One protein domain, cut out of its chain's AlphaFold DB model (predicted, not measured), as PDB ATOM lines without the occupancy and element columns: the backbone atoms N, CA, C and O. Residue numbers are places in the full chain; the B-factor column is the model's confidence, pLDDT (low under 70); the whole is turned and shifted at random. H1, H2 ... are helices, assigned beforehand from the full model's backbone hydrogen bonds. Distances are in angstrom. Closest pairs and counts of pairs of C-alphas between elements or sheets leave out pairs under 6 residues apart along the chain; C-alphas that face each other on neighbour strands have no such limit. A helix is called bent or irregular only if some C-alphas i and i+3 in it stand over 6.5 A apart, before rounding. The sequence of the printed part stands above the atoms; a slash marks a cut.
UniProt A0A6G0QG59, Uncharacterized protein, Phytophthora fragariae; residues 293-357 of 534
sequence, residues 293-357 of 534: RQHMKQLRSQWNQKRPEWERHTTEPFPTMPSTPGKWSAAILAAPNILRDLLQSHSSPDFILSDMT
ATOM      1  N   ARG A 293     193.064  83.877 127.204       64.88
ATOM      2  CA  ARG A 293     191.952  84.663 126.659       64.88
ATOM      3  C   ARG A 293     192.048  86.160 126.978       64.88
ATOM      4  O   ARG A 293     191.653  86.985 126.157       64.88
ATOM      5  N   GLN A 294     192.516  86.517 128.172       70.12
ATOM      6  CA  GLN A 294     192.753  87.906 128.570       70.12
ATOM      7  C   GLN A 294     193.955  88.485 127.827       70.12
ATOM      8  O   GLN A 294     193.827  89.580 127.288       70.12
ATOM      9  N   HIS A 295     195.042  87.719 127.704       73.62
ATOM     10  CA  HIS A 295     196.213  88.107 126.918       73.62
ATOM     11  C   HIS A 295     195.840  88.398 125.454       73.62
ATOM     12  O   HIS A 295     196.065  89.496 124.953       73.62
ATOM     13  N   MET A 296     195.112  87.491 124.794       74.88
ATOM     14  CA  MET A 296     194.615  87.728 123.430       74.88
ATOM     15  C   MET A 296     193.701  88.955 123.324       74.88
ATOM     16  O   MET A 296     193.735  89.681 122.330       74.88
ATOM     17  N   LYS A 297     192.852  89.209 124.328       78.69
ATOM     18  CA  LYS A 297     192.000  90.408 124.348       78.69
ATOM     19  C   LYS A 297     192.838  91.682 124.489       78.69
ATOM     20  O   LYS A 297     192.491  92.692 123.879       78.69
ATOM     21  N   GLN A 298     193.915  91.629 125.266       82.75
ATOM     22  CA  GLN A 298     194.856  92.728 125.438       82.75
ATOM     23  C   GLN A 298     195.600  93.030 124.135       82.75
ATOM     24  O   GLN A 298     195.545  94.176 123.699       82.75
ATOM     25  N   LEU A 299     196.163  92.024 123.458       85.19
ATOM     26  CA  LEU A 299     196.821  92.200 122.154       85.19
ATOM     27  C   LEU A 299     195.874  92.821 121.115       85.19
ATOM     28  O   LEU A 299     196.193  93.822 120.481       85.19
ATOM     29  N   ARG A 300     194.632  92.320 121.019       87.44
ATOM     30  CA  ARG A 300     193.604  92.927 120.147       87.44
ATOM     31  C   ARG A 300     193.326  94.385 120.499       87.44
ATOM     32  O   ARG A 300     193.129  95.207 119.607       87.44
ATOM     33  N   SER A 301     193.253  94.702 121.791       87.06
ATOM     34  CA  SER A 301     193.031  96.071 122.253       87.06
ATOM     35  C   SER A 301     194.204  96.979 121.887       87.06
ATOM     36  O   SER A 301     193.962  98.089 121.425       87.06
ATOM     37  N   GLN A 302     195.444  96.513 122.058       89.38
ATOM     38  CA  GLN A 302     196.658  97.257 121.712       89.38
ATOM     39  C   GLN A 302     196.715  97.565 120.212       89.38
ATOM     40  O   GLN A 302     196.900  98.721 119.836       89.38
ATOM     41  N   TRP A 303     196.443  96.580 119.350       92.44
ATOM     42  CA  TRP A 303     196.341  96.813 117.907       92.44
ATOM     43  C   TRP A 303     195.251  97.830 117.555       92.44
ATOM     44  O   TRP A 303     195.495  98.807 116.851       92.44
ATOM     45  N   ASN A 304     194.044  97.658 118.099       91.94
ATOM     46  CA  ASN A 304     192.921  98.552 117.807       91.94
ATOM     47  C   ASN A 304     193.151  99.996 118.293       91.94
ATOM     48  O   ASN A 304     192.560 100.920 117.729       91.94
ATOM     49  N   GLN A 305     194.012 100.206 119.293       93.00
ATOM     50  CA  GLN A 305     194.420 101.533 119.766       93.00
ATOM     51  C   GLN A 305     195.362 102.265 118.801       93.00
ATOM     52  O   GLN A 305     195.468 103.484 118.905       93.00
ATOM     53  N   LYS A 306     195.980 101.577 117.830       92.31
ATOM     54  CA  LYS A 306     196.808 102.197 116.777       92.31
ATOM     55  C   LYS A 306     195.988 102.858 115.660       92.31
ATOM     56  O   LYS A 306     196.538 103.569 114.822       92.31
ATOM     57  N   ARG A 307     194.657 102.702 115.667       92.62
ATOM     58  CA  ARG A 307     193.748 103.324 114.685       92.62
ATOM     59  C   ARG A 307     193.969 104.837 114.486       92.62
ATOM     60  O   ARG A 307     194.023 105.250 113.333       92.62
ATOM     61  N   PRO A 308     194.116 105.676 115.530       93.25
ATOM     62  CA  PRO A 308     194.279 107.116 115.336       93.25
ATOM     63  C   PRO A 308     195.585 107.481 114.626       93.25
ATOM     64  O   PRO A 308     195.666 108.530 114.000       93.25
ATOM     65  N   GLU A 309     196.618 106.645 114.749       93.00
ATOM     66  CA  GLU A 309     197.875 106.823 114.024       93.00
ATOM     67  C   GLU A 309     197.678 106.509 112.539       93.00
ATOM     68  O   GLU A 309     198.030 107.323 111.693       93.00
ATOM     69  N   TRP A 310     196.999 105.405 112.222       93.44
ATOM     70  CA  TRP A 310     196.618 105.049 110.854       93.44
ATOM     71  C   TRP A 310     195.790 106.135 110.150       93.44
ATOM     72  O   TRP A 310     196.121 106.557 109.040       93.44
ATOM     73  N   GLU A 311     194.750 106.638 110.819       93.56
ATOM     74  CA  GLU A 311     193.826 107.650 110.281       93.56
ATOM     75  C   GLU A 311     194.513 108.992 109.957       93.56
ATOM     76  O   GLU A 311     193.969 109.798 109.205       93.56
ATOM     77  N   ARG A 312     195.724 109.248 110.478       93.38
ATOM     78  CA  ARG A 312     196.521 110.432 110.100       93.38
ATOM     79  C   ARG A 312     197.150 110.314 108.716       93.38
ATOM     80  O   ARG A 312     197.469 111.341 108.121       93.38
ATOM     81  N   HIS A 313     197.366 109.095 108.230       92.12
ATOM     82  CA  HIS A 313     198.120 108.834 107.005       92.12
ATOM     83  C   HIS A 313     197.245 108.386 105.835       92.12
ATOM     84  O   HIS A 313     197.667 108.507 104.687       92.12
ATOM     85  N   THR A 314     196.044 107.876 106.100       93.25
ATOM     86  CA  THR A 314     195.146 107.375 105.059       93.25
ATOM     87  C   THR A 314     193.680 107.518 105.453       93.25
ATOM     88  O   THR A 314     193.329 107.544 106.631       93.25
ATOM     89  N   THR A 315     192.820 107.619 104.441       90.75
ATOM     90  CA  THR A 315     191.359 107.633 104.580       90.75
ATOM     91  C   THR A 315     190.753 106.232 104.608       90.75
ATOM     92  O   THR A 315     189.563 106.091 104.885       90.75
ATOM     93  N   GLU A 316     191.542 105.201 104.292       93.31
ATOM     94  CA  GLU A 316     191.065 103.820 104.269       93.31
ATOM     95  C   GLU A 316     190.807 103.287 105.686       93.31
ATOM     96  O   GLU A 316     191.566 103.600 106.609       93.31
ATOM     97  N   PRO A 317     189.762 102.464 105.898       91.69
ATOM     98  CA  PRO A 317     189.443 101.937 107.218       91.69
ATOM     99  C   PRO A 317     190.594 101.121 107.816       91.69
ATOM    100  O   PRO A 317     191.130 100.215 107.179       91.69
ATOM    101  N   PHE A 318     190.924 101.387 109.081       93.44
ATOM    102  CA  PHE A 318     191.916 100.595 109.808       93.44
ATOM    103  C   PHE A 318     191.463  99.125 109.933       93.44
ATOM    104  O   PHE A 318     190.305  98.880 110.308       93.44
ATOM    105  N   PRO A 319     192.343  98.136 109.684       92.75
ATOM    106  CA  PRO A 319     192.032  96.716 109.833       92.75
ATOM    107  C   PRO A 319     191.953  96.326 111.317       92.75
ATOM    108  O   PRO A 319     192.880  95.785 111.914       92.75
ATOM    109  N   THR A 320     190.823  96.641 111.947       90.25
ATOM    110  CA  THR A 320     190.560  96.330 113.356       90.25
ATOM    111  C   THR A 320     190.391  94.836 113.571       90.25
ATOM    112  O   THR A 320     189.683  94.199 112.796       90.25
ATOM    113  N   MET A 321     190.912  94.308 114.676       85.62
ATOM    114  CA  MET A 321     190.791  92.892 115.016       85.62
ATOM    115  C   MET A 321     189.451  92.566 115.707       85.62
ATOM    116  O   MET A 321     189.078  93.278 116.651       85.62
ATOM    117  N   PRO A 322     188.759  91.467 115.325       83.25
ATOM    118  CA  PRO A 322     189.079  90.587 114.192       83.25
ATOM    119  C   PRO A 322     188.807  91.281 112.849       83.25
ATOM    120  O   PRO A 322     187.787  91.963 112.697       83.25
ATOM    121  N   SER A 323     189.718  91.105 111.896       86.06
ATOM    122  CA  SER A 323     189.624  91.714 110.572       86.06
ATOM    123  C   SER A 323     189.108  90.698 109.548       86.06
ATOM    124  O   SER A 323     188.815  89.549 109.869       86.06
ATOM    125  N   THR A 324     188.921  91.137 108.307       86.88
ATOM    126  CA  THR A 324     188.572  90.254 107.188       86.88
ATOM    127  C   THR A 324     189.655  90.328 106.122       86.88
ATOM    128  O   THR A 324     190.328  91.359 106.015       86.88
ATOM    129  N   PRO A 325     189.792  89.296 105.267       87.31
ATOM    130  CA  PRO A 325     190.801  89.325 104.222       87.31
ATOM    131  C   PRO A 325     190.717  90.564 103.315       87.31
ATOM    132  O   PRO A 325     191.735  91.170 102.995       87.31
ATOM    133  N   GLY A 326     189.503  91.013 102.978       88.56
ATOM    134  CA  GLY A 326     189.300  92.223 102.175       88.56
ATOM    135  C   GLY A 326     189.771  93.513 102.857       88.56
ATOM    136  O   GLY A 326     190.355  94.367 102.196       88.56
ATOM    137  N   LYS A 327     189.581  93.647 104.178       91.12
ATOM    138  CA  LYS A 327     190.048  94.823 104.936       91.12
ATOM    139  C   LYS A 327     191.569  94.895 104.992       91.12
ATOM    140  O   LYS A 327     192.132  95.973 104.840       91.12
ATOM    141  N   TRP A 328     192.228  93.753 105.177       93.31
ATOM    142  CA  TRP A 328     193.686  93.672 105.124       93.31
ATOM    143  C   TRP A 328     194.226  94.046 103.747       93.31
ATOM    144  O   TRP A 328     195.130  94.872 103.664       93.31
ATOM    145  N   SER A 329     193.639  93.514 102.672       92.81
ATOM    146  CA  SER A 329     194.054  93.857 101.309       92.81
ATOM    147  C   SER A 329     193.888  95.352 101.018       92.81
ATOM    148  O   SER A 329     194.808  95.970 100.492       92.81
ATOM    149  N   ALA A 330     192.759  95.953 101.413       92.56
ATOM    150  CA  ALA A 330     192.538  97.391 101.258       92.56
ATOM    151  C   ALA A 330     193.581  98.215 102.032       92.56
ATOM    152  O   ALA A 330     194.186  99.124 101.468       92.56
ATOM    153  N   ALA A 331     193.858  97.856 103.288       94.12
ATOM    154  CA  ALA A 331     194.858  98.539 104.104       94.12
ATOM    155  C   ALA A 331     196.272  98.440 103.501       94.12
ATOM    156  O   ALA A 331     196.974  99.446 103.394       94.12
ATOM    157  N   ILE A 332     196.674  97.246 103.053       94.31
ATOM    158  CA  ILE A 332     197.976  97.004 102.418       94.31
ATOM    159  C   ILE A 332     198.156  97.875 101.171       94.31
ATOM    160  O   ILE A 332     199.224  98.453 100.989       94.31
ATOM    161  N   LEU A 333     197.126  97.997 100.331       91.62
ATOM    162  CA  LEU A 333     197.183  98.834  99.129       91.62
ATOM    163  C   LEU A 333     197.225 100.330  99.466       91.62
ATOM    164  O   LEU A 333     197.903 101.099  98.788       91.62
ATOM    165  N   ALA A 334     196.526 100.745 100.524       92.88
ATOM    166  CA  ALA A 334     196.387 102.147 100.891       92.88
ATOM    167  C   ALA A 334     197.666 102.760 101.468       92.88
ATOM    168  O   ALA A 334     198.074 103.852 101.075       92.88
ATOM    169  N   ALA A 335     198.277 102.083 102.444       92.81
ATOM    170  CA  ALA A 335     199.435 102.599 103.167       92.81
ATOM    171  C   ALA A 335     200.339 101.450 103.661       92.81
ATOM    172  O   ALA A 335     200.430 101.201 104.867       92.81
ATOM    173  N   PRO A 336     201.043 100.753 102.746       92.25
ATOM    174  CA  PRO A 336     201.803  99.545 103.074       92.25
ATOM    175  C   PRO A 336     202.929  99.795 104.081       92.25
ATOM    176  O   PRO A 336     203.169  98.947 104.935       92.25
ATOM    177  N   ASN A 337     203.608 100.944 103.997       91.69
ATOM    178  CA  ASN A 337     204.727 101.275 104.884       91.69
ATOM    179  C   ASN A 337     204.241 101.607 106.296       91.69
ATOM    180  O   ASN A 337     204.736 101.033 107.257       91.69
ATOM    181  N   ILE A 338     203.197 102.436 106.404       93.88
ATOM    182  CA  ILE A 338     202.584 102.777 107.693       93.88
ATOM    183  C   ILE A 338     202.096 101.508 108.389       93.88
ATOM    184  O   ILE A 338     202.315 101.335 109.583       93.88
ATOM    185  N   LEU A 339     201.493 100.575 107.645       93.88
ATOM    186  CA  LEU A 339     201.049  99.312 108.224       93.88
ATOM    187  C   LEU A 339     202.214  98.491 108.804       93.88
ATOM    188  O   LEU A 339     202.045  97.863 109.847       93.88
ATOM    189  N   ARG A 340     203.391  98.516 108.162       92.00
ATOM    190  CA  ARG A 340     204.595  97.844 108.679       92.00
ATOM    191  C   ARG A 340     205.121  98.532 109.931       92.00
ATOM    192  O   ARG A 340     205.443  97.832 110.882       92.00
ATOM    193  N   ASP A 341     205.139  99.859 109.967       91.25
ATOM    194  CA  ASP A 341     205.596 100.623 111.136       91.25
ATOM    195  C   ASP A 341     204.682 100.380 112.358       91.25
ATOM    196  O   ASP A 341     205.138 100.188 113.492       91.25
ATOM    197  N   LEU A 342     203.365 100.297 112.131       92.81
ATOM    198  CA  LEU A 342     202.396  99.935 113.172       92.81
ATOM    199  C   LEU A 342     202.602  98.507 113.687       92.81
ATOM    200  O   LEU A 342     202.409  98.256 114.879       92.81
ATOM    201  N   LEU A 343     202.979  97.587 112.798       92.31
ATOM    202  CA  LEU A 343     203.242  96.192 113.127       92.31
ATOM    203  C   LEU A 343     204.565  96.023 113.891       92.31
ATOM    204  O   LEU A 343     204.579  95.335 114.903       92.31
ATOM    205  N   GLN A 344     205.633  96.709 113.476       89.50
ATOM    206  CA  GLN A 344     206.925  96.756 114.184       89.50
ATOM    207  C   GLN A 344     206.795  97.300 115.610       89.50
ATOM    208  O   GLN A 344     207.501  96.881 116.517       89.50
ATOM    209  N   SER A 345     205.894  98.261 115.816       87.06
ATOM    210  CA  SER A 345     205.630  98.854 117.129       87.06
ATOM    211  C   SER A 345     204.565  98.100 117.935       87.06
ATOM    212  O   SER A 345     204.077  98.617 118.946       87.06
ATOM    213  N   HIS A 346     204.119  96.931 117.467       87.81
ATOM    214  CA  HIS A 346     203.222  96.048 118.204       87.81
ATOM    215  C   HIS A 346     204.037  95.065 119.057       87.81
ATOM    216  O   HIS A 346     205.104  94.619 118.659       87.81
ATOM    217  N   SER A 347     203.520  94.724 120.235       81.62
ATOM    218  CA  SER A 347     204.184  93.845 121.211       81.62
ATOM    219  C   SER A 347     204.314  92.391 120.746       81.62
ATOM    220  O   SER A 347     205.203  91.688 121.198       81.62
ATOM    221  N   SER A 348     203.421  91.948 119.862       85.06
ATOM    222  CA  SER A 348     203.404  90.592 119.295       85.06
ATOM    223  C   SER A 348     202.958  90.690 117.831       85.06
ATOM    224  O   SER A 348     201.755  90.775 117.534       85.06
ATOM    225  N   PRO A 349     203.905  90.887 116.895       89.00
ATOM    226  CA  PRO A 349     203.599  90.981 115.474       89.00
ATOM    227  C   PRO A 349     203.037  89.675 114.895       89.00
ATOM    228  O   PRO A 349     202.195  89.735 113.991       89.00
ATOM    229  N   ASP A 350     203.422  88.507 115.426       88.56
ATOM    230  CA  ASP A 350     202.889  87.205 115.015       88.56
ATOM    231  C   ASP A 350     201.363  87.124 115.099       88.56
ATOM    232  O   ASP A 350     200.722  86.569 114.204       88.56
ATOM    233  N   PHE A 351     200.769  87.712 116.139       86.38
ATOM    234  CA  PHE A 351     199.333  87.692 116.379       86.38
ATOM    235  C   PHE A 351     198.555  88.360 115.239       86.38
ATOM    236  O   PHE A 351     197.450  87.931 114.901       86.38
ATOM    237  N   ILE A 352     199.132  89.402 114.639       90.38
ATOM    238  CA  ILE A 352     198.540  90.124 113.511       90.38
ATOM    239  C   ILE A 352     198.864  89.425 112.190       90.38
ATOM    240  O   ILE A 352     197.970  89.230 111.370       90.38
ATOM    241  N   LEU A 353     200.114  88.998 111.997       90.38
ATOM    242  CA  LEU A 353     200.537  88.281 110.790       90.38
ATOM    243  C   LEU A 353     199.810  86.939 110.617       90.38
ATOM    244  O   LEU A 353     199.543  86.532 109.492       90.38
ATOM    245  N   SER A 354     199.425  86.285 111.716       87.50
ATOM    246  CA  SER A 354     198.633  85.047 111.701       87.50
ATOM    247  C   SER A 354     197.176  85.254 111.263       87.50
ATOM    248  O   SER A 354     196.513  84.285 110.899       87.50
ATOM    249  N   ASP A 355     196.662  86.489 111.292       86.50
ATOM    250  CA  ASP A 355     195.337  86.839 110.746       86.50
ATOM    251  C   ASP A 355     195.397  87.130 109.233       86.50
ATOM    252  O   ASP A 355     194.362  87.266 108.576       86.50
ATOM    253  N   MET A 356     196.608  87.223 108.670       89.38
ATOM    254  CA  MET A 356     196.843  87.468 107.252       89.38
ATOM    255  C   MET A 356     197.088  86.173 106.470       89.38
ATOM    256  O   MET A 356     197.587  85.170 106.970       89.38
ATOM    257  N   THR A 357     196.763  86.219 105.185       89.69
ATOM    258  CA  THR A 357     196.964  85.139 104.215       89.69
ATOM    259  C   THR A 357     198.229  85.362 103.392       89.69
ATOM    260  O   THR A 357     198.646  86.495 103.155       89.69
TER     261      THR A 357
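This is residues 293 to 357 of the 534 residues of an uncharacterized protein of Phytophthora fragariae (UniProt A0A6G0QG59). Five short helices are set round a common middle, with H1, H2 and the long link of residues 311 to 324 on one side and H4 and H5 on the other, while H3 leads from the first side across to the second. The printed part runs out along H1 and H2, folds back through the long link, runs out again along H3, and comes back by H4 and then H5; no two of the helices clearly touch. The printed part has 65 residues with five named helices in the order H1, H2, H3, H4, H5 and no named strand, and its class is all helix. It is compact, with a radius of gyration of the C-alphas of 11.0 A and spans of 31 by 23 by 17 A.

H1 is residues 293 to 305, the longest helix, 18.4 A from C-alpha 293 at (191.952, 84.663, 126.659) to C-alpha 305. H2 is residues 307 to 310, four residues and 5.1 A. H3 is residues 325 to 334, 14.4 A long, beginning with C-alpha 325 at (190.801, 89.325, 104.222). H4 is residues 336 to 344, 12.5 A long. H5 is residues 349 to 353, 6.2 A long, and ends with C-alpha 353 at (200.537, 88.281, 110.790). No helix is bent or irregular.

H1 and H2 meet only through their link. H1 and H5 are close but not clearly touching; their closest C-alphas, those of Leu 299 and Phe 351, are 7.7 A apart. H1 and H4 are only just apart, at 8.3 A, and H1 and H3 are apart. H2 and H4 are close but not clearly touching, with the closest C-alphas, of Trp 310 and Ile 338, 7.1 A apart. H3 and H4 are close but not clearly touching; the closest C-alphas, of Ile 332 and Leu 339, are 7.0 A apart. These two run opposite ways at a steep tilt of 68 degrees, only just short of about perpendicular. H4 and H5 are close but not clearly touching, with the closest C-alphas, of Leu 343 and Pro 349, 5.7 A apart. H2 and H3, H2 and H5, and H3 and H5 are apart. In H1, H3, H4 and H5 every O i to N i+4 pair is within hydrogen-bond range; H2 is too short for such a pair, and its one O i to N i+3 pair is within range.

The two C-alphas farthest apart in the domain, those of Arg 293 and Thr 315, are 31.9 A apart. The printed part has no cut. The link from H2 to H3, 14 residues, is long, and the other three links are tight. The mean pLDDT of the printed part is 89.0, and residue 293 is the one printed residue under 70.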